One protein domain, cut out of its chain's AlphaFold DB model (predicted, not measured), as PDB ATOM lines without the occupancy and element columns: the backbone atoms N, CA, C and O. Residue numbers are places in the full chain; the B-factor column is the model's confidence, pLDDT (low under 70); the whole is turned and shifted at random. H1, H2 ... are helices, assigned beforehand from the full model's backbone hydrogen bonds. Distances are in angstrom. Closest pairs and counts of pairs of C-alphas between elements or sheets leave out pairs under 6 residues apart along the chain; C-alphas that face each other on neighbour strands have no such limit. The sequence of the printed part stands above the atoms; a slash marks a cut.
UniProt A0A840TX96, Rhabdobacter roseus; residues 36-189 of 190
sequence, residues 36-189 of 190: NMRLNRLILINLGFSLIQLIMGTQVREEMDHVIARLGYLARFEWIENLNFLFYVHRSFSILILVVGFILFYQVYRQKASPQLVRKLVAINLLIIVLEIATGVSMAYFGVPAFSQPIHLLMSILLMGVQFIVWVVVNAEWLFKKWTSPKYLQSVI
ATOM      1  N   ASN A  36      12.039 -17.216 -17.279       81.38
ATOM      2  CA  ASN A  36      12.951 -16.175 -16.795       81.38
ATOM      3  C   ASN A  36      13.571 -15.432 -17.993       81.38
ATOM      4  O   ASN A  36      14.437 -15.966 -18.683       81.38
ATOM      5  N   MET A  37      13.162 -14.178 -18.220       84.94
ATOM      6  CA  MET A  37      13.605 -13.372 -19.369       84.94
ATOM      7  C   MET A  37      15.133 -13.223 -19.460       84.94
ATOM      8  O   MET A  37      15.686 -13.234 -20.561       84.94
ATOM      9  N   ARG A  38      15.834 -13.107 -18.319       88.12
ATOM     10  CA  ARG A  38      17.306 -13.000 -18.295       88.12
ATOM     11  C   ARG A  38      17.958 -14.307 -18.737       88.12
ATOM     12  O   ARG A  38      18.876 -14.280 -19.552       88.12
ATOM     13  N   LEU A  39      17.443 -15.434 -18.245       90.31
ATOM     14  CA  LEU A  39      17.909 -16.766 -18.630       90.31
ATOM     15  C   LEU A  39      17.664 -17.023 -20.122       90.31
ATOM     16  O   LEU A  39      18.577 -17.436 -20.826       90.31
ATOM     17  N   ASN A  40      16.463 -16.705 -20.614       92.31
ATOM     18  CA  ASN A  40      16.114 -16.863 -22.025       92.31
ATOM     19  C   ASN A  40      17.043 -16.048 -22.941       92.31
ATOM     20  O   ASN A  40      17.527 -16.558 -23.948       92.31
ATOM     21  N   ARG A  41      17.359 -14.803 -22.559       94.75
ATOM     22  CA  ARG A  41      18.306 -13.966 -23.307       94.75
ATOM     23  C   ARG A  41      19.695 -14.602 -23.379       94.75
ATOM     24  O   ARG A  41      20.294 -14.600 -24.445       94.75
ATOM     25  N   LEU A  42      20.197 -15.160 -22.277       95.38
ATOM     26  CA  LEU A  42      21.503 -15.828 -22.264       95.38
ATOM     27  C   LEU A  42      21.527 -17.100 -23.106       95.38
ATOM     28  O   LEU A  42      22.507 -17.330 -23.807       95.38
ATOM     29  N   ILE A  43      20.452 -17.891 -23.082       96.06
ATOM     30  CA  ILE A  43      20.320 -19.077 -23.935       96.06
ATOM     31  C   ILE A  43      20.366 -18.673 -25.414       96.06
ATOM     32  O   ILE A  43      21.118 -19.269 -26.179       96.06
ATOM     33  N   LEU A  44      19.624 -17.632 -25.806       97.06
ATOM     34  CA  LEU A  44      19.620 -17.132 -27.184       97.06
ATOM     35  C   LEU A  44      20.974 -16.556 -27.612       97.06
ATOM     36  O   LEU A  44      21.392 -16.788 -28.740       97.06
ATOM     37  N   ILE A  45      21.680 -15.846 -26.724       97.81
ATOM     38  CA  ILE A  45      23.048 -15.373 -26.997       97.81
ATOM     39  C   ILE A  45      23.984 -16.566 -27.216       97.81
ATOM     40  O   ILE A  45      24.721 -16.585 -28.198       97.81
ATOM     41  N   ASN A  46      23.929 -17.575 -26.343       97.62
ATOM     42  CA  ASN A  46      24.759 -18.772 -26.459       97.62
ATOM     43  C   ASN A  46      24.493 -19.534 -27.771       97.62
ATOM     44  O   ASN A  46      25.433 -19.919 -28.467       97.62
ATOM     45  N   LEU A  47      23.215 -19.685 -28.133       97.75
ATOM     46  CA  LEU A  47      22.777 -20.305 -29.386       97.75
ATOM     47  C   LEU A  47      23.226 -19.500 -30.611       97.75
ATOM     48  O   LEU A  47      23.736 -20.070 -31.571       97.75
ATOM     49  N   GLY A  48      23.082 -18.174 -30.569       98.06
ATOM     50  CA  GLY A  48      23.508 -17.285 -31.648       98.06
ATOM     51  C   GLY A  48      25.021 -17.307 -31.861       98.06
ATOM     52  O   GLY A  48      25.478 -17.412 -32.997       98.06
ATOM     53  N   PHE A  49      25.809 -17.275 -30.784       98.50
ATOM     54  CA  PHE A  49      27.264 -17.409 -30.877       98.50
ATOM     55  C   PHE A  49      27.667 -18.778 -31.425       98.50
ATOM     56  O   PHE A  49      28.501 -18.846 -32.323       98.50
ATOM     57  N   SER A  50      27.033 -19.856 -30.965       98.00
ATOM     58  CA  SER A  50      27.311 -21.204 -31.476       98.00
ATOM     59  C   SER A  50      26.956 -21.338 -32.965       98.00
ATOM     60  O   SER A  50      27.707 -21.949 -33.721       98.00
ATOM     61  N   LEU A  51      25.887 -20.680 -33.434       96.81
ATOM     62  CA  LEU A  51      25.544 -20.623 -34.859       96.81
ATOM     63  C   LEU A  51      26.594 -19.862 -35.686       96.81
ATOM     64  O   LEU A  51      26.988 -20.328 -36.754       96.81
ATOM     65  N   ILE A  52      27.071 -18.714 -35.196       97.56
ATOM     66  CA  ILE A  52      28.144 -17.947 -35.853       97.56
ATOM     67  C   ILE A  52      29.427 -18.788 -35.930       97.56
ATOM     68  O   ILE A  52      30.048 -18.872 -36.988       97.56
ATOM     69  N   GLN A  53      29.791 -19.463 -34.837       97.88
ATOM     70  CA  GLN A  53      30.944 -20.361 -34.782       97.88
ATOM     71  C   GLN A  53      30.826 -21.516 -35.771       97.88
ATOM     72  O   GLN A  53      31.814 -21.851 -36.422       97.88
ATOM     73  N   LEU A  54      29.630 -22.090 -35.914       95.94
ATOM     74  CA  LEU A  54      29.362 -23.157 -36.868       95.94
ATOM     75  C   LEU A  54      29.565 -22.687 -38.311       95.94
ATOM     76  O   LEU A  54      30.226 -23.380 -39.077       95.94
ATOM     77  N   ILE A  55      29.064 -21.499 -38.668       95.69
ATOM     78  CA  ILE A  55      29.254 -20.912 -40.007       95.69
ATOM     79  C   ILE A  55      30.739 -20.626 -40.276       95.69
ATOM     80  O   ILE A  55      31.251 -20.963 -41.339       95.69
ATOM     81  N   MET A  56      31.464 -20.047 -39.312       97.00
ATOM     82  CA  MET A  56      32.913 -19.862 -39.461       97.00
ATOM     83  C   MET A  56      33.640 -21.209 -39.566       97.00
ATOM     84  O   MET A  56      34.574 -21.346 -40.348       97.00
ATOM     85  N   GLY A  57      33.201 -22.221 -38.816       96.19
ATOM     86  CA  GLY A  57      33.771 -23.567 -38.845       96.19
ATOM     87  C   GLY A  57      33.608 -24.257 -40.200       96.19
ATOM     88  O   GLY A  57      34.537 -24.925 -40.655       96.19
ATOM     89  N   THR A  58      32.476 -24.068 -40.892       95.19
ATOM     90  CA  THR A  58      32.306 -24.603 -42.254       95.19
ATOM     91  C   THR A  58      33.216 -23.911 -43.256       95.19
ATOM     92  O   THR A  58      33.784 -24.590 -44.104       95.19
ATOM     93  N   GLN A  59      33.426 -22.601 -43.124       95.88
ATOM     94  CA  GLN A  59      34.378 -21.862 -43.957       95.88
ATOM     95  C   GLN A  59      35.821 -22.314 -43.697       95.88
ATOM     96  O   GLN A  59      36.546 -22.612 -44.637       95.88
ATOM     97  N   VAL A  60      36.230 -22.474 -42.432       96.31
ATOM     98  CA  VAL A  60      37.556 -23.017 -42.077       96.31
ATOM     99  C   VAL A  60      37.758 -24.423 -42.650       96.31
ATOM    100  O   VAL A  60      38.854 -24.754 -43.096       96.31
ATOM    101  N   ARG A  61      36.707 -25.249 -42.667       95.38
ATOM    102  CA  ARG A  61      36.743 -26.566 -43.309       95.38
ATOM    103  C   ARG A  61      36.916 -26.471 -44.826       95.38
ATOM    104  O   ARG A  61      37.743 -27.195 -45.364       95.38
ATOM    105  N   GLU A  62      36.147 -25.620 -45.500       94.50
ATOM    106  CA  GLU A  62      36.257 -25.426 -46.953       94.50
ATOM    107  C   GLU A  62      37.677 -24.947 -47.328       94.50
ATOM    108  O   GLU A  62      38.299 -25.484 -48.243       94.50
ATOM    109  N   GLU A  63      38.252 -24.028 -46.548       95.56
ATOM    110  CA  GLU A  63      39.643 -23.577 -46.700       95.56
ATOM    111  C   GLU A  63      40.661 -24.700 -46.447       95.56
ATOM    112  O   GLU A  63      41.622 -24.851 -47.203       95.56
ATOM    113  N   MET A  64      40.447 -25.525 -45.417       95.44
ATOM    114  CA  MET A  64      41.276 -26.705 -45.154       95.44
ATOM    115  C   MET A  64      41.272 -27.662 -46.351       95.44
ATOM    116  O   MET A  64      42.335 -28.114 -46.768       95.44
ATOM    117  N   ASP A  65      40.109 -27.927 -46.950       94.56
ATOM    118  CA  ASP A  65      39.997 -28.795 -48.125       94.56
ATOM    119  C   ASP A  65      40.816 -28.237 -49.314       94.56
ATOM    120  O   ASP A  65      41.501 -28.994 -50.010       94.56
ATOM    121  N   HIS A  66      40.839 -26.910 -49.506       95.81
ATOM    122  CA  HIS A  66      41.692 -26.252 -50.504       95.81
ATOM    123  C   HIS A  66      43.192 -26.394 -50.204       95.81
ATOM    124  O   HIS A  66      43.985 -26.657 -51.114       95.81
ATOM    125  N   VAL A  67      43.596 -26.249 -48.939       96.81
ATOM    126  CA  VAL A  67      44.994 -26.429 -48.516       96.81
ATOM    127  C   VAL A  67      45.449 -27.877 -48.713       96.81
ATOM    128  O   VAL A  67      46.526 -28.102 -49.268       96.81
ATOM    129  N   ILE A  68      44.618 -28.854 -48.339       95.75
ATOM    130  CA  ILE A  68      44.886 -30.285 -48.544       95.75
ATOM    131  C   ILE A  68      45.061 -30.589 -50.035       95.75
ATOM    132  O   ILE A  68      45.995 -31.298 -50.408       95.75
ATOM    133  N   ALA A  69      44.203 -30.034 -50.895       96.38
ATOM    134  CA  ALA A  69      44.297 -30.224 -52.340       96.38
ATOM    135  C   ALA A  69      45.592 -29.640 -52.934       96.38
ATOM    136  O   ALA A  69      46.138 -30.203 -53.880       96.38
ATOM    137  N   ARG A  70      46.096 -28.532 -52.375       96.94
ATOM    138  CA  ARG A  70      47.321 -27.863 -52.839       96.94
ATOM    139  C   ARG A  70      48.603 -28.539 -52.348       96.94
ATOM    140  O   ARG A  70      49.536 -28.689 -53.128       96.94
ATOM    141  N   LEU A  71      48.675 -28.881 -51.061       96.44
ATOM    142  CA  LEU A  71      49.896 -29.389 -50.413       96.44
ATOM    143  C   LEU A  71      49.976 -30.922 -50.389       96.44
ATOM    144  O   LEU A  71      51.050 -31.496 -50.220       96.44
ATOM    145  N   GLY A  72      48.841 -31.600 -50.555       95.56
ATOM    146  CA  GLY A  72      48.742 -33.048 -50.460       95.56
ATOM    147  C   GLY A  72      48.747 -33.574 -49.021       95.56
ATOM    148  O   GLY A  72      48.954 -32.858 -48.039       95.56
ATOM    149  N   TYR A  73      48.510 -34.882 -48.896       92.81
ATOM    150  CA  TYR A  73      48.358 -35.567 -47.609       92.81
ATOM    151  C   TYR A  73      49.654 -35.815 -46.838       92.81
ATOM    152  O   TYR A  73      49.579 -36.162 -45.663       92.81
ATOM    153  N   LEU A  74      50.818 -35.644 -47.465       92.81
ATOM    154  CA  LEU A  74      52.113 -35.823 -46.801       92.81
ATOM    155  C   LEU A  74      52.498 -34.604 -45.946       92.81
ATOM    156  O   LEU A  74      53.186 -34.760 -44.944       92.81
ATOM    157  N   ALA A  75      51.987 -33.416 -46.280       93.88
ATOM    158  CA  ALA A  75      52.320 -32.144 -45.637       93.88
ATOM    159  C   ALA A  75      51.350 -31.758 -44.497       93.88
ATOM    160  O   ALA A  75      51.024 -30.588 -44.312       93.88
ATOM    161  N   ARG A  76      50.843 -32.732 -43.721       91.56
ATOM    162  CA  ARG A  76      49.778 -32.484 -42.718       91.56
ATOM    163  C   ARG A  76      50.125 -31.445 -41.659       91.56
ATOM    164  O   ARG A  76      49.247 -30.722 -41.195       91.56
ATOM    165  N   PHE A  77      51.391 -31.397 -41.260       91.62
ATOM    166  CA  PHE A  77      51.868 -30.452 -40.253       91.62
ATOM    167  C   PHE A  77      51.894 -29.007 -40.771       91.62
ATOM    168  O   PHE A  77      51.800 -28.085 -39.973       91.62
ATOM    169  N   GLU A  78      51.918 -28.811 -42.090       94.25
ATOM    170  CA  GLU A  78      51.927 -27.491 -42.728       94.25
ATOM    171  C   GLU A  78      50.510 -26.952 -42.984       94.25
ATOM    172  O   GLU A  78      50.331 -25.770 -43.275       94.25
ATOM    173  N   TRP A  79      49.474 -27.792 -42.888       96.12
ATOM    174  CA  TRP A  79      48.115 -27.407 -43.275       96.12
ATOM    175  C   TRP A  79      47.578 -26.209 -42.485       96.12
ATOM    176  O   TRP A  79      47.034 -25.279 -43.073       96.12
ATOM    177  N   ILE A  80      47.758 -26.208 -41.161       95.00
ATOM    178  CA  ILE A  80      47.258 -25.138 -40.283       95.00
ATOM    179  C   ILE A  80      47.984 -23.813 -40.549       95.00
ATOM    180  O   ILE A  80      47.346 -22.763 -40.556       95.00
ATOM    181  N   GLU A  81      49.291 -23.857 -40.819       94.94
ATOM    182  CA  GLU A  81      50.108 -22.671 -41.126       94.94
ATOM    183  C   GLU A  81      49.683 -21.990 -42.433       94.94
ATOM    184  O   GLU A  81      49.913 -20.801 -42.633       94.94
ATOM    185  N   ASN A  82      49.015 -22.744 -43.307       96.88
ATOM    186  CA  ASN A  82      48.530 -22.293 -44.602       96.88
ATOM    187  C   ASN A  82      47.050 -21.869 -44.593       96.88
ATOM    188  O   ASN A  82      46.519 -21.520 -45.651       96.88
ATOM    189  N   LEU A  83      46.384 -21.885 -43.432       96.81
ATOM    190  CA  LEU A  83      45.030 -21.357 -43.278       96.81
ATOM    191  C   LEU A  83      45.033 -19.829 -43.171       96.81
ATOM    192  O   LEU A  83      45.959 -19.203 -42.655       96.81
ATOM    193  N   ASN A  84      43.940 -19.222 -43.623       96.00
ATOM    194  CA  ASN A  84      43.753 -17.780 -43.556       96.00
ATOM    195  C   ASN A  84      43.379 -17.295 -42.133       96.00
ATOM    196  O   ASN A  84      43.199 -18.069 -41.189       96.00
ATOM    197  N   PHE A  85      43.223 -15.976 -41.985       97.00
ATOM    198  CA  PHE A  85      42.915 -15.330 -40.704       97.00
ATOM    199  C   PHE A  85      41.636 -15.853 -40.015       97.00
ATOM    200  O   PHE A  85      41.553 -15.841 -38.785       97.00
ATOM    201  N   LEU A  86      40.654 -16.357 -40.772       97.38
ATOM    202  CA  LEU A  86      39.381 -16.834 -40.229       97.38
ATOM    203  C   LEU A  86      39.558 -18.011 -39.260       97.38
ATOM    204  O   LEU A  86      38.823 -18.100 -38.278       97.38
ATOM    205  N   PHE A  87      40.559 -18.871 -39.475       97.50
ATOM    206  CA  PHE A  87      40.897 -19.947 -38.538       97.50
ATOM    207  C   PHE A  87      41.191 -19.409 -37.131       97.50
ATOM    208  O   PHE A  87      40.678 -19.928 -36.137       97.50
ATOM    209  N   TYR A  88      41.969 -18.329 -37.036       97.31
ATOM    210  CA  TYR A  88      42.331 -17.712 -35.760       97.31
ATOM    211  C   TYR A  88      41.132 -17.035 -35.092       97.31
ATOM    212  O   TYR A  88      40.994 -17.108 -33.866       97.31
ATOM    213  N   VAL A  89      40.240 -16.431 -35.885       98.38
ATOM    214  CA  VAL A  89      38.971 -15.876 -35.390       98.38
ATOM    215  C   VAL A  89      38.088 -16.990 -34.837       98.38
ATOM    216  O   VAL A  89      37.689 -16.910 -33.679       98.38
ATOM    217  N   HIS A  90      37.850 -18.058 -35.603       98.31
ATOM    218  CA  HIS A  90      37.070 -19.223 -35.176       98.31
ATOM    219  C   HIS A  90      37.634 -19.835 -33.886       98.31
ATOM    220  O   HIS A  90      36.905 -20.041 -32.915       98.31
ATOM    221  N   ARG A  91      38.949 -20.067 -33.828       97.56
ATOM    222  CA  ARG A  91      39.621 -20.600 -32.635       97.56
ATOM    223  C   ARG A  91      39.432 -19.700 -31.414       97.56
ATOM    224  O   ARG A  91      39.213 -20.198 -30.317       97.56
ATOM    225  N   SER A  92      39.562 -18.388 -31.573       97.62
ATOM    226  CA  SER A  92      39.481 -17.457 -30.440       97.62
ATOM    227  C   SER A  92      38.034 -17.244 -29.989       97.62
ATOM    228  O   SER A  92      37.762 -17.113 -28.797       97.62
ATOM    229  N   PHE A  93      37.088 -17.262 -30.929       98.38
ATOM    230  CA  PHE A  93      35.665 -17.075 -30.663       98.38
ATOM    231  C   PHE A  93      35.053 -18.228 -29.849       98.38
ATOM    232  O   PHE A  93      34.131 -17.999 -29.064       98.38
ATOM    233  N   SER A  94      35.613 -19.444 -29.915       98.00
ATOM    234  CA  SER A  94      35.160 -20.571 -29.081       98.00
ATOM    235  C   SER A  94      35.292 -20.297 -27.575       98.00
ATOM    236  O   SER A  94      34.505 -20.808 -26.776       98.00
ATOM    237  N   ILE A  95      36.242 -19.444 -27.171       98.00
ATOM    238  CA  ILE A  95      36.418 -19.025 -25.774       98.00
ATOM    239  C   ILE A  95      35.201 -18.220 -25.311       98.00
ATOM    240  O   ILE A  95      34.731 -18.402 -24.188       98.00
ATOM    241  N   LEU A  96      34.642 -17.371 -26.177       97.75
ATOM    242  CA  LEU A  96      33.447 -16.594 -25.859       97.75
ATOM    243  C   LEU A  96      32.237 -17.510 -25.631       97.75
ATOM    244  O   LEU A  96      31.487 -17.302 -24.678       97.75
ATOM    245  N   ILE A  97      32.088 -18.559 -26.445       98.44
ATOM    246  CA  ILE A  97      31.048 -19.583 -26.260       98.44
ATOM    247  C   ILE A  97      31.234 -20.308 -24.927       98.44
ATOM    248  O   ILE A  97      30.272 -20.462 -24.177       98.44
ATOM    249  N   LEU A  98      32.466 -20.695 -24.581       98.62
ATOM    250  CA  LEU A  98      32.759 -21.325 -23.292       98.62
ATOM    251  C   LEU A  98      32.401 -20.414 -22.112       98.62
ATOM    252  O   LEU A  98      31.765 -20.871 -21.161       98.62
ATOM    253  N   VAL A  99      32.753 -19.129 -22.179       98.50
ATOM    254  CA  VAL A  99      32.427 -18.148 -21.134       98.50
ATOM    255  C   VAL A  99      30.915 -17.987 -20.987       98.50
ATOM    256  O   VAL A  99      30.397 -18.074 -19.873       98.50
ATOM    257  N   VAL A 100      30.182 -17.800 -22.087       98.19
ATOM    258  CA  VAL A 100      28.717 -17.670 -22.048       98.19
ATOM    259  C   VAL A 100      28.065 -18.961 -21.543       98.19
ATOM    260  O   VAL A 100      27.182 -18.904 -20.685       98.19
ATOM    261  N   GLY A 101      28.533 -20.125 -21.999       98.12
ATOM    262  CA  GLY A 101      28.080 -21.435 -21.534       98.12
ATOM    263  C   GLY A 101      28.319 -21.648 -20.037       98.12
ATOM    264  O   GLY A 101      27.440 -22.150 -19.335       98.12
ATOM    265  N   PHE A 102      29.464 -21.201 -19.517       98.38
ATOM    266  CA  PHE A 102      29.767 -21.245 -18.088       98.38
ATOM    267  C   PHE A 102      28.880 -20.294 -17.275       98.38
ATOM    268  O   PHE A 102      28.358 -20.682 -16.230       98.38
ATOM    269  N   ILE A 103      28.643 -19.068 -17.757       97.88
ATOM    270  CA  ILE A 103      27.714 -18.120 -17.117       97.88
ATOM    271  C   ILE A 103      26.304 -18.721 -17.055       97.88
ATOM    272  O   ILE A 103      25.652 -18.654 -16.011       97.88
ATOM    273  N   LEU A 104      25.840 -19.337 -18.147       96.31
ATOM    274  CA  LEU A 104      24.550 -20.024 -18.204       96.31
ATOM    275  C   LEU A 104      24.480 -21.163 -17.173       96.31
ATOM    276  O   LEU A 104      23.524 -21.232 -16.396       96.31
ATOM    277  N   PHE A 105      25.516 -22.004 -17.113       96.94
ATOM    278  CA  PHE A 105      25.656 -23.064 -16.114       96.94
ATOM    279  C   PHE A 105      25.572 -22.521 -14.687       96.94
ATOM    280  O   PHE A 105      24.729 -22.958 -13.903       96.94
ATOM    281  N   TYR A 106      26.372 -21.507 -14.368       96.31
ATOM    282  CA  TYR A 106      26.394 -20.897 -13.046       96.31
ATOM    283  C   TYR A 106      25.023 -20.337 -12.638       96.31
ATOM    284  O   TYR A 106      24.559 -20.575 -11.521       96.31
ATOM    285  N   GLN A 107      24.335 -19.630 -13.542       93.19
ATOM    286  CA  GLN A 107      23.026 -19.043 -13.242       93.19
ATOM    287  C   GLN A 107      21.946 -20.090 -12.971       93.19
ATOM    288  O   GLN A 107      21.120 -19.890 -12.077       93.19
ATOM    289  N   VAL A 108      21.953 -21.198 -13.715       92.94
ATOM    290  CA  VAL A 108      21.002 -22.303 -13.538       92.94
ATOM    291  C   VAL A 108      21.289 -23.088 -12.254       92.94
ATOM    292  O   VAL A 108      20.362 -23.479 -11.544       92.94
ATOM    293  N   TYR A 109      22.559 -23.284 -11.900       92.44
ATOM    294  CA  TYR A 109      22.934 -24.009 -10.681       92.44
ATOM    295  C   TYR A 109      22.774 -23.176  -9.404       92.44
ATOM    296  O   TYR A 109      22.459 -23.729  -8.350       92.44
ATOM    297  N   ARG A 110      22.902 -21.844  -9.478       91.06
ATOM    298  CA  ARG A 110      22.597 -20.958  -8.341       91.06
ATOM    299  C   ARG A 110      21.111 -20.874  -8.010       91.06
ATOM    300  O   ARG A 110      20.759 -20.619  -6.857       91.06
ATOM    301  N   GLN A 111      20.235 -21.055  -8.992       85.56
ATOM    302  CA  GLN A 111      18.791 -20.990  -8.794       85.56
ATOM    303  C   GLN A 111      18.281 -22.316  -8.219       85.56
ATOM    304  O   GLN A 111      18.118 -23.300  -8.940       85.56
ATOM    305  N   LYS A 112      17.995 -22.358  -6.907       75.25
ATOM    306  CA  LYS A 112      17.513 -23.575  -6.216       75.25
ATOM    307  C   LYS A 112      16.244 -24.170  -6.842       75.25
ATOM    308  O   LYS A 112      16.119 -25.390  -6.867       75.25
ATOM    309  N   ALA A 113      15.378 -23.323  -7.394       81.44
ATOM    310  CA  ALA A 113      14.130 -23.714  -8.045       81.44
ATOM    311  C   ALA A 113      14.288 -24.185  -9.505       81.44
ATOM    312  O   ALA A 113      13.302 -24.603 -10.101       81.44
ATOM    313  N   SER A 114      15.487 -24.121 -10.105       82.19
ATOM    314  CA  SER A 114      15.679 -24.607 -11.476       82.19
ATOM    315  C   SER A 114      15.417 -26.114 -11.563       82.19
ATOM    316  O   SER A 114      16.071 -26.875 -10.841       82.19
ATOM    317  N   PRO A 115      14.522 -26.563 -12.460       86.44
ATOM    318  CA  PRO A 115      14.219 -27.980 -12.601       86.44
ATOM    319  C   PRO A 115      15.441 -28.816 -12.985       86.44
ATOM    320  O   PRO A 115      16.338 -28.373 -13.712       86.44
ATOM    321  N   GLN A 116      15.455 -30.060 -12.506       89.62
ATOM    322  CA  GLN A 116      16.592 -30.971 -12.647       89.62
ATOM    323  C   GLN A 116      16.944 -31.255 -14.113       89.62
ATOM    324  O   GLN A 116      18.126 -31.358 -14.444       89.62
ATOM    325  N   LEU A 117      15.941 -31.307 -14.997       90.88
ATOM    326  CA  LEU A 117      16.143 -31.476 -16.436       90.88
ATOM    327  C   LEU A 117      16.998 -30.345 -17.031       90.88
ATOM    328  O   LEU A 117      17.978 -30.625 -17.715       90.88
ATOM    329  N   VAL A 118      16.693 -29.079 -16.724       91.69
ATOM    330  CA  VAL A 118      17.456 -27.930 -17.249       91.69
ATOM    331  C   VAL A 118      18.867 -27.885 -16.672       91.69
ATOM    332  O   VAL A 118      19.810 -27.646 -17.421       91.69
ATOM    333  N   ARG A 119      19.050 -28.198 -15.382       93.50
ATOM    334  CA  ARG A 119      20.397 -28.342 -14.796       93.50
ATOM    335  C   ARG A 119      21.228 -29.380 -15.546       93.50
ATOM    336  O   ARG A 119      22.349 -29.081 -15.950       93.50
ATOM    337  N   LYS A 120      20.658 -30.565 -15.785       95.94
ATOM    338  CA  LYS A 120      21.324 -31.648 -16.519       95.94
ATOM    339  C   LYS A 120      21.672 -31.229 -17.948       95.94
ATOM    340  O   LYS A 120      22.809 -31.417 -18.364       95.94
ATOM    341  N   LEU A 121      20.729 -30.641 -18.684       96.62
ATOM    342  CA  LEU A 121      20.956 -30.211 -20.066       96.62
ATOM    343  C   LEU A 121      22.026 -29.118 -20.168       96.62
ATOM    344  O   LEU A 121      22.874 -29.182 -21.051       96.62
ATOM    345  N   VAL A 122      22.040 -28.149 -19.250       96.69
ATOM    346  CA  VAL A 122      23.055 -27.087 -19.244       96.69
ATOM    347  C   VAL A 122      24.437 -27.618 -18.839       96.69
ATOM    348  O   VAL A 122      25.443 -27.173 -19.387       96.69
ATOM    349  N   ALA A 123      24.506 -28.608 -17.943       98.00
ATOM    350  CA  ALA A 123      25.754 -29.310 -17.643       98.00
ATOM    351  C   ALA A 123      26.280 -30.095 -18.855       98.00
ATOM    352  O   ALA A 123      27.464 -30.006 -19.172       98.00
ATOM    353  N   ILE A 124      25.397 -30.808 -19.564       98.44
ATOM    354  CA  ILE A 124      25.735 -31.508 -20.812       98.44
ATOM    355  C   ILE A 124      26.211 -30.511 -21.873       98.44
ATOM    356  O   ILE A 124      27.234 -30.749 -22.500       98.44
ATOM    357  N   ASN A 125      25.527 -29.374 -22.038       98.25
ATOM    358  CA  ASN A 125      25.952 -28.306 -22.943       98.25
ATOM    359  C   ASN A 125      27.387 -27.851 -22.641       98.25
ATOM    360  O   ASN A 125      28.209 -27.789 -23.548       98.25
ATOM    361  N   LEU A 126      27.703 -27.568 -21.373       98.50
ATOM    362  CA  LEU A 126      29.048 -27.144 -20.987       98.50
ATOM    363  C   LEU A 126      30.094 -28.236 -21.260       98.50
ATOM    364  O   LEU A 126      31.172 -27.932 -21.766       98.50
ATOM    365  N   LEU A 127      29.765 -29.500 -20.977       98.62
ATOM    366  CA  LEU A 127      30.634 -30.635 -21.285       98.62
ATOM    367  C   LEU A 127      30.910 -30.747 -22.792       98.62
ATOM    368  O   LEU A 127      32.062 -30.911 -23.181       98.62
ATOM    369  N   ILE A 128      29.880 -30.623 -23.636       98.69
ATOM    370  CA  ILE A 128      30.036 -30.686 -25.095       98.69
ATOM    371  C   ILE A 128      30.929 -29.544 -25.589       98.69
ATOM    372  O   ILE A 128      31.832 -29.816 -26.369       98.69
ATOM    373  N   ILE A 129      30.763 -28.309 -25.090       98.62
ATOM    374  CA  ILE A 129      31.642 -27.181 -25.462       98.62
ATOM    375  C   ILE A 129      33.110 -27.509 -25.157       98.62
ATOM    376  O   ILE A 129      33.987 -27.274 -25.985       98.62
ATOM    377  N   VAL A 130      33.394 -28.074 -23.979       98.56
ATOM    378  CA  VAL A 130      34.764 -28.454 -23.598       98.56
ATOM    379  C   VAL A 130      35.319 -29.532 -24.534       98.56
ATOM    380  O   VAL A 130      36.459 -29.418 -24.982       98.56
ATOM    381  N   LEU A 131      34.524 -30.552 -24.869       98.38
ATOM    382  CA  LEU A 131      34.923 -31.611 -25.803       98.38
ATOM    383  C   LEU A 131      35.115 -31.087 -27.237       98.38
ATOM    384  O   LEU A 131      36.048 -31.489 -27.933       98.38
ATOM    385  N   GLU A 132      34.274 -30.160 -27.680       97.81
ATOM    386  CA  GLU A 132      34.374 -29.513 -28.987       97.81
ATOM    387  C   GLU A 132      35.658 -28.678 -29.092       97.81
ATOM    388  O   GLU A 132      36.412 -28.810 -30.056       97.81
ATOM    389  N   ILE A 133      35.990 -27.902 -28.056       98.31
ATOM    390  CA  ILE A 133      37.262 -27.172 -27.996       98.31
ATOM    391  C   ILE A 133      38.442 -28.148 -27.971       98.31
ATOM    392  O   ILE A 133      39.406 -27.946 -28.705       98.31
ATOM    393  N   ALA A 134      38.373 -29.226 -27.185       98.06
ATOM    394  CA  ALA A 134      39.442 -30.223 -27.116       98.06
ATOM    395  C   ALA A 134      39.701 -30.896 -28.477       98.06
ATOM    396  O   ALA A 134      40.851 -31.085 -28.871       98.06
ATOM    397  N   THR A 135      38.645 -31.209 -29.232       97.81
ATOM    398  CA  THR A 135      38.768 -31.769 -30.589       97.81
ATOM    399  C   THR A 135      39.315 -30.746 -31.590       97.81
ATOM    400  O   THR A 135      40.145 -31.105 -32.423       97.81
ATOM    401  N   GLY A 136      38.950 -29.466 -31.467       97.25
ATOM    402  CA  GLY A 136      39.546 -28.375 -32.247       97.25
ATOM    403  C   GLY A 136      41.041 -28.183 -31.965       97.25
ATOM    404  O   GLY A 136      41.850 -28.107 -32.889       97.25
ATOM    405  N   VAL A 137      41.428 -28.192 -30.687       97.19
ATOM    406  CA  VAL A 137      42.833 -28.167 -30.247       97.19
ATOM    407  C   VAL A 137      43.582 -29.380 -30.798       97.19
ATOM    408  O   VAL A 137      44.675 -29.223 -31.334       97.19
ATOM    409  N   SER A 138      42.981 -30.571 -30.753       96.56
ATOM    410  CA  SER A 138      43.582 -31.779 -31.326       96.56
ATOM    411  C   SER A 138      43.940 -31.596 -32.805       96.56
ATOM    412  O   SER A 138      45.060 -31.900 -33.217       96.56
ATOM    413  N   MET A 139      43.031 -31.028 -33.604       95.81
ATOM    414  CA  MET A 139      43.306 -30.762 -35.020       95.81
ATOM    415  C   MET A 139      44.445 -29.761 -35.221       95.81
ATOM    416  O   MET A 139      45.281 -29.971 -36.099       95.81
ATOM    417  N   ALA A 140      44.501 -28.713 -34.398       94.56
ATOM    418  CA  ALA A 140      45.503 -27.659 -34.518       94.56
ATOM    419  C   ALA A 140      46.932 -28.122 -34.183       94.56
ATOM    420  O   ALA A 140      47.876 -27.592 -34.760       94.56
ATOM    421  N   TYR A 141      47.100 -29.087 -33.270       94.81
ATOM    422  CA  TYR A 141      48.426 -29.477 -32.764       94.81
ATOM    423  C   TYR A 141      48.890 -30.881 -33.172       94.81
ATOM    424  O   TYR A 141      50.088 -31.146 -33.132       94.81
ATOM    425  N   PHE A 142      47.993 -31.777 -33.591       94.94
ATOM    426  CA  PHE A 142      48.348 -33.159 -33.955       94.94
ATOM    427  C   PHE A 142      48.252 -33.440 -35.461       94.94
ATOM    428  O   PHE A 142      48.007 -34.576 -35.866       94.94
ATOM    429  N   GLY A 143      48.421 -32.412 -36.299       93.31
ATOM    430  CA  GLY A 143      48.417 -32.562 -37.758       93.31
ATOM    431  C   GLY A 143      47.072 -33.038 -38.309       93.31
ATOM    432  O   GLY A 143      47.038 -33.914 -39.172       93.31
ATOM    433  N   VAL A 144      45.968 -32.501 -37.769       94.06
ATOM    434  CA  VAL A 144      44.583 -32.799 -38.181       94.06
ATOM    435  C   VAL A 144      44.316 -34.314 -38.298       94.06
ATOM    436  O   VAL A 144      44.140 -34.844 -39.401       94.06
ATOM    437  N   PRO A 145      44.276 -35.059 -37.174       94.19
ATOM    438  CA  PRO A 145      43.999 -36.492 -37.213       94.19
ATOM    439  C   PRO A 145      42.664 -36.775 -37.912       94.19
ATOM    440  O   PRO A 145      41.669 -36.104 -37.640       94.19
ATOM    441  N   ALA A 146      42.610 -37.804 -38.764       91.88
ATOM    442  CA  ALA A 146      41.466 -38.053 -39.654       91.88
ATOM    443  C   ALA A 146      40.114 -38.197 -38.925       91.88
ATOM    444  O   ALA A 146      39.072 -37.828 -39.458       91.88
ATOM    445  N   PHE A 147      40.123 -38.701 -37.688       93.69
ATOM    446  CA  PHE A 147      38.924 -38.846 -36.861       93.69
ATOM    447  C   PHE A 147      38.501 -37.546 -36.157       93.69
ATOM    448  O   PHE A 147      37.345 -37.420 -35.758       93.69
ATOM    449  N   SER A 148      39.406 -36.577 -35.980       95.00
ATOM    450  CA  SER A 148      39.126 -35.376 -35.181       95.00
ATOM    451  C   SER A 148      38.100 -34.469 -35.860       95.00
ATOM    452  O   SER A 148      37.234 -33.929 -35.179       95.00
ATOM    453  N   GLN A 149      38.130 -34.360 -37.190       94.00
ATOM    454  CA  GLN A 149      37.198 -33.519 -37.944       94.00
ATOM    455  C   GLN A 149      35.744 -34.045 -37.904       94.00
ATOM    456  O   GLN A 149      34.853 -33.258 -37.572       94.00
ATOM    457  N   PRO A 150      35.459 -35.345 -38.144       94.62
ATOM    458  CA  PRO A 150      34.119 -35.900 -37.937       94.62
ATOM    459  C   PRO A 150      33.607 -35.756 -36.501       94.62
ATOM    460  O   PRO A 150      32.441 -35.417 -36.302       94.62
ATOM    461  N   ILE A 151      34.463 -35.988 -35.498       97.69
ATOM    462  CA  ILE A 151      34.067 -35.860 -34.089       97.69
ATOM    463  C   ILE A 151      33.752 -34.402 -33.752       97.69
ATOM    464  O   ILE A 151      32.738 -34.144 -33.113       97.69
ATOM    465  N   HIS A 152      34.577 -33.452 -34.197       97.50
ATOM    466  CA  HIS A 152      34.345 -32.030 -33.962       97.50
ATOM    467  C   HIS A 152      32.990 -31.587 -34.533       97.50
ATOM    468  O   HIS A 152      32.175 -31.023 -33.811       97.50
ATOM    469  N   LEU A 153      32.695 -31.962 -35.785       94.75
ATOM    470  CA  LEU A 153      31.408 -31.683 -36.425       94.75
ATOM    471  C   LEU A 153      30.224 -32.318 -35.678       94.75
ATOM    472  O   LEU A 153      29.190 -31.674 -35.494       94.75
ATOM    473  N   LEU A 154      30.364 -33.576 -35.246       96.00
ATOM    474  CA  LEU A 154      29.343 -34.251 -34.447       96.00
ATOM    475  C   LEU A 154      29.074 -33.484 -33.146       96.00
ATOM    476  O   LEU A 154      27.913 -33.267 -32.802       96.00
ATOM    477  N   MET A 155      30.126 -33.041 -32.453       97.69
ATOM    478  CA  MET A 155      29.993 -32.252 -31.227       97.69
ATOM    479  C   MET A 155      29.299 -30.915 -31.488       97.69
ATOM    480  O   MET A 155      28.380 -30.593 -30.741       97.69
ATOM    481  N   SER A 156      29.618 -30.204 -32.576       96.19
ATOM    482  CA  SER A 156      28.929 -28.955 -32.937       96.19
ATOM    483  C   SER A 156      27.427 -29.169 -33.180       96.19
ATOM    484  O   SER A 156      26.598 -28.386 -32.717       96.19
ATOM    485  N   ILE A 157      27.038 -30.249 -33.871       95.56
ATOM    486  CA  ILE A 157      25.618 -30.565 -34.123       95.56
ATOM    487  C   ILE A 157      24.901 -30.923 -32.815       95.56
ATOM    488  O   ILE A 157      23.794 -30.437 -32.563       95.56
ATOM    489  N   LEU A 158      25.530 -31.737 -31.960       97.56
ATOM    490  CA  LEU A 158      24.995 -32.073 -30.640       97.56
ATOM    491  C   LEU A 158      24.869 -30.830 -29.753       97.56
ATOM    492  O   LEU A 158      23.852 -30.674 -29.078       97.56
ATOM    493  N   LEU A 159      25.855 -29.930 -29.787       98.19
ATOM    494  CA  LEU A 159      25.837 -28.674 -29.048       98.19
ATOM    495  C   LEU A 159      24.631 -27.827 -29.454       98.19
ATOM    496  O   LEU A 159      23.834 -27.445 -28.595       98.19
ATOM    497  N   MET A 160      24.454 -27.591 -30.759       97.69
ATOM    498  CA  MET A 160      23.312 -26.838 -31.285       97.69
ATOM    499  C   MET A 160      21.982 -27.485 -30.885       97.69
ATOM    500  O   MET A 160      21.064 -26.791 -30.444       97.69
ATOM    501  N   GLY A 161      21.882 -28.814 -30.984       97.81
ATOM    502  CA  GLY A 161      20.695 -29.565 -30.579       97.81
ATOM    503  C   GLY A 161      20.371 -29.398 -29.092       97.81
ATOM    504  O   GLY A 161      19.242 -29.062 -28.743       97.81
ATOM    505  N   VAL A 162      21.357 -29.561 -28.205       98.12
ATOM    506  CA  VAL A 162      21.165 -29.397 -26.755       98.12
ATOM    507  C   VAL A 162      20.780 -27.960 -26.405       98.12
ATOM    508  O   VAL A 162      19.855 -27.760 -25.619       98.12
ATOM    509  N   GLN A 163      21.432 -26.956 -26.994       98.12
ATOM    510  CA  GLN A 163      21.092 -25.548 -26.758       98.12
ATOM    511  C   GLN A 163      19.662 -25.224 -27.200       98.12
ATOM    512  O   GLN A 163      18.932 -24.542 -26.476       98.12
ATOM    513  N   PHE A 164      19.237 -25.763 -28.345       98.06
ATOM    514  CA  PHE A 164      17.867 -25.627 -28.822       98.06
ATOM    515  C   PHE A 164      16.860 -26.323 -27.893       98.06
ATOM    516  O   PHE A 164      15.850 -25.721 -27.533       98.06
ATOM    517  N   ILE A 165      17.154 -27.539 -27.418       96.75
ATOM    518  CA  ILE A 165      16.309 -28.244 -26.438       96.75
ATOM    519  C   ILE A 165      16.176 -27.421 -25.153       96.75
ATOM    520  O   ILE A 165      15.066 -27.246 -24.656       96.75
ATOM    521  N   VAL A 166      17.279 -26.881 -24.618       95.19
ATOM    522  CA  VAL A 166      17.244 -26.021 -23.423       95.19
ATOM    523  C   VAL A 166      16.335 -24.817 -23.655       95.19
ATOM    524  O   VAL A 166      15.522 -24.492 -22.789       95.19
ATOM    525  N   TRP A 167      16.434 -24.178 -24.824       95.56
ATOM    526  CA  TRP A 167      15.580 -23.052 -25.183       95.56
ATOM    527  C   TRP A 167      14.096 -23.436 -25.228       95.56
ATOM    528  O   TRP A 167      13.280 -22.751 -24.609       95.56
ATOM    529  N   VAL A 168      13.742 -24.545 -25.887       94.56
ATOM    530  CA  VAL A 168      12.351 -25.021 -25.962       94.56
ATOM    531  C   VAL A 168      11.815 -25.369 -24.575       94.56
ATOM    532  O   VAL A 168      10.734 -24.916 -24.214       94.56
ATOM    533  N   VAL A 169      12.575 -26.110 -23.765       92.31
ATOM    534  CA  VAL A 169      12.151 -26.536 -22.420       92.31
ATOM    535  C   VAL A 169      11.911 -25.335 -21.501       92.31
ATOM    536  O   VAL A 169      10.899 -25.286 -20.809       92.31
ATOM    537  N   VAL A 170      12.798 -24.334 -21.515       91.12
ATOM    538  CA  VAL A 170      12.648 -23.119 -20.687       91.12
ATOM    539  C   VAL A 170      11.461 -22.254 -21.126       91.12
ATOM    540  O   VAL A 170      10.910 -21.519 -20.308       91.12
ATOM    541  N   ASN A 171      11.048 -22.344 -22.393       91.50
ATOM    542  CA  ASN A 171       9.934 -21.580 -22.956       91.50
ATOM    543  C   ASN A 171       8.695 -22.449 -23.251       91.50
ATOM    544  O   ASN A 171       7.801 -22.001 -23.968       91.50
ATOM    545  N   ALA A 172       8.621 -23.668 -22.701       90.00
ATOM    546  CA  ALA A 172       7.580 -24.646 -23.022       90.00
ATOM    547  C   ALA A 172       6.165 -24.107 -22.761       90.00
ATOM    548  O   ALA A 172       5.283 -24.274 -23.598       90.00
ATOM    549  N   GLU A 173       5.969 -23.385 -21.655       85.62
ATOM    550  CA  GLU A 173       4.684 -22.760 -21.322       85.62
ATOM    551  C   GLU A 173       4.212 -21.792 -22.412       85.62
ATOM    552  O   GLU A 173       3.044 -21.805 -22.788       85.62
ATOM    553  N   TRP A 174       5.115 -20.973 -22.958       85.69
ATOM    554  CA  TRP A 174       4.785 -20.027 -24.022       85.69
ATOM    555  C   TRP A 174       4.595 -20.730 -25.374       85.69
ATOM    556  O   TRP A 174       3.628 -20.439 -26.078       85.69
ATOM    557  N   LEU A 175       5.473 -21.681 -25.710       89.19
ATOM    558  CA  LEU A 175       5.464 -22.405 -26.987       89.19
ATOM    559  C   LEU A 175       4.253 -23.335 -27.133       89.19
ATOM    560  O   LEU A 175       3.649 -23.412 -28.204       89.19
ATOM    561  N   PHE A 176       3.871 -24.023 -26.057       87.25
ATOM    562  CA  PHE A 176       2.860 -25.079 -26.097       87.25
ATOM    563  C   PHE A 176       1.521 -24.693 -25.459       87.25
ATOM    564  O   PHE A 176       0.599 -25.505 -25.459       87.25
ATOM    565  N   LYS A 177       1.345 -23.439 -25.015       78.75
ATOM    566  CA  LYS A 177       0.111 -22.934 -24.374       78.75
ATOM    567  C   LYS A 177      -1.190 -23.324 -25.083       78.75
ATOM    568  O   LYS A 177      -2.204 -23.593 -24.447       78.75
ATOM    569  N   LYS A 178      -1.190 -23.303 -26.421       72.44
ATOM    570  CA  LYS A 178      -2.370 -23.631 -27.237       72.44
ATOM    571  C   LYS A 178      -2.725 -25.125 -27.166       72.44
ATOM    572  O   LYS A 178      -3.906 -25.465 -27.152       72.44
ATOM    573  N   TRP A 179      -1.708 -25.977 -27.086       67.62
ATOM    574  CA  TRP A 179      -1.789 -27.440 -27.110       67.62
ATOM    575  C   TRP A 179      -2.185 -28.012 -25.749       67.62
ATOM    576  O   TRP A 179      -2.763 -29.085 -25.666       67.62
ATOM    577  N   THR A 180      -1.921 -27.269 -24.677       65.62
ATOM    578  CA  THR A 180      -2.299 -27.627 -23.304       65.62
ATOM    579  C   THR A 180      -3.599 -26.954 -22.850       65.62
ATOM    580  O   THR A 180      -3.997 -27.082 -21.694       65.62
ATOM    581  N   SER A 181      -4.295 -26.230 -23.741       68.94
ATOM    582  CA  SER A 181      -5.566 -25.588 -23.390       68.94
ATOM    583  C   SER A 181      -6.683 -26.630 -23.197       68.94
ATOM    584  O   SER A 181      -6.809 -27.533 -24.028       68.94
ATOM    585  N   PRO A 182      -7.556 -26.493 -22.174       66.56
ATOM    586  CA  PRO A 182      -8.641 -27.450 -21.925       66.56
ATOM    587  C   PRO A 182      -9.538 -27.682 -23.149       66.56
ATOM    588  O   PRO A 182      -9.946 -28.808 -23.415       66.56
ATOM    589  N   LYS A 183      -9.779 -26.628 -23.943       67.69
ATOM    590  CA  LYS A 183     -10.555 -26.698 -25.191       67.69
ATOM    591  C   LYS A 183      -9.898 -27.573 -26.264       67.69
ATOM    592  O   LYS A 183     -10.609 -28.225 -27.015       67.69
ATOM    593  N   TYR A 184      -8.567 -27.567 -26.360       64.81
ATOM    594  CA  TYR A 184      -7.845 -28.391 -27.329       64.81
ATOM    595  C   TYR A 184      -7.849 -29.862 -26.906       64.81
ATOM    596  O   TYR A 184      -8.190 -30.725 -27.711       64.81
ATOM    597  N   LEU A 185      -7.573 -30.146 -25.630       63.91
ATOM    598  CA  LEU A 185      -7.576 -31.513 -25.100       63.91
ATOM    599  C   LEU A 185      -8.952 -32.183 -25.255       63.91
ATOM    600  O   LEU A 185      -9.032 -33.324 -25.693       63.91
ATOM    601  N   GLN A 186     -10.036 -31.438 -25.017       66.75
ATOM    602  CA  GLN A 186     -11.413 -31.909 -25.230       66.75
ATOM    603  C   GLN A 186     -11.788 -32.141 -26.706       66.75
ATOM    604  O   GLN A 186     -12.804 -32.766 -26.975       66.75
ATOM    605  N   SER A 187     -11.008 -31.626 -27.665       68.75
ATOM    606  CA  SER A 187     -11.267 -31.796 -29.106       68.75
ATOM    607  C   SER A 187     -10.502 -32.957 -29.749       68.75
ATOM    608  O   SER A 187     -10.804 -33.331 -30.878       68.75
ATOM    609  N   VAL A 188      -9.497 -33.498 -29.052       65.69
ATOM    610  CA  VAL A 188      -8.584 -34.535 -29.569       65.69
ATOM    611  C   VAL A 188      -8.784 -35.876 -28.857       65.69
ATOM    612  O   VAL A 188      -8.479 -36.918 -29.433       65.69
ATOM    613  N   ILE A 189      -9.312 -35.870 -27.629       57.53
ATOM    614  CA  ILE A 189      -9.667 -37.084 -26.888       57.53
ATOM    615  C   ILE A 189     -11.141 -37.415 -27.205       57.53
ATOM    616  O   ILE A 189     -11.995 -36.593 -26.866       57.53
TER     617      ILE A 189
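Overview. This is residues 36 to 189 of the 190 residues of a protein of Rhabdobacter roseus (UniProt A0A840TX96). Four long helices, H1 to H4, stand side by side in an elongated up-and-down bundle, each running against the one before it; in cross-section they make a ring in the order H1, H2, H3, H4, with H4 beside H1 again. Beyond the end of H4 the short H5 continues the chain, and a tail of residues 177 to 189, which holds H6, sticks out from the bundle. The printed part has 154 residues with six named helices, H1 to H6 in that order, and no named strand; the class is all helix. The whole is loose, with a radius of gyration of the C-alphas of 19.6 A, and spans 66 by 36 by 23 A.

Along the chain. H1, residues 37 to 71, is the longest helix at 50.4 A and begins at C-alpha 37, (13.605, -13.372, -19.369). H2, residues 85 to 110, measures 38.6 A. H3, residues 116 to 141, measures 37.7 A and begins at C-alpha 116, (16.592, -30.971, -12.647). H4, residues 148 to 170, measures 32.6 A. H5, residues 172 to 176, measures 5.6 A. H6, residues 182 to 188, measures 10.4 A and ends at C-alpha 188, (-8.584, -34.535, -29.569).

Arrangement. H1 and H2 form a helical hairpin and touch, at a shallow tilt of 26 degrees, opposite ways; their closest C-alphas, of Val 60 and Phe 87, are 5.8 A apart. H2 and H3 form the next hairpin and touch at a shallow tilt of 23 degrees, with the closest C-alphas, of Phe 105 and Val 122, 5.7 A apart. H3 and H4 form a third hairpin and touch at a shallow tilt of 22 degrees, with the closest C-alphas, of Thr 135 and His 152, 5.6 A apart. H1 touches H4 with residues 40 to 54 alone, at a shallow tilt of 17 degrees, opposite ways; the closest C-alphas, of Leu 47 and Gln 163, are 6.1 A apart. H1 and H3 are apart, and so are H2 and H4. H5 is close to H4 but not clearly touching, with the C-alphas of Val 168 and Leu 175 7.4 A apart. H6 touches no helix. Every O i to N i+4 pair is within hydrogen-bond range in H1, H3, H4, H5 and H6, and 20 of 22 are in H2.

Size, cuts and confidence. The two C-alphas farthest apart, those of Leu 74 and Gln 186, are 67.2 A apart. Without residues 177 to 189, which stand free, the body spans 55 by 22 by 21 A. The printed part has no cut. The link from H1 to H2, residues 72 to 84, is long. The mean pLDDT of the printed part is 92.7, and residues 179 to 189 are under 70.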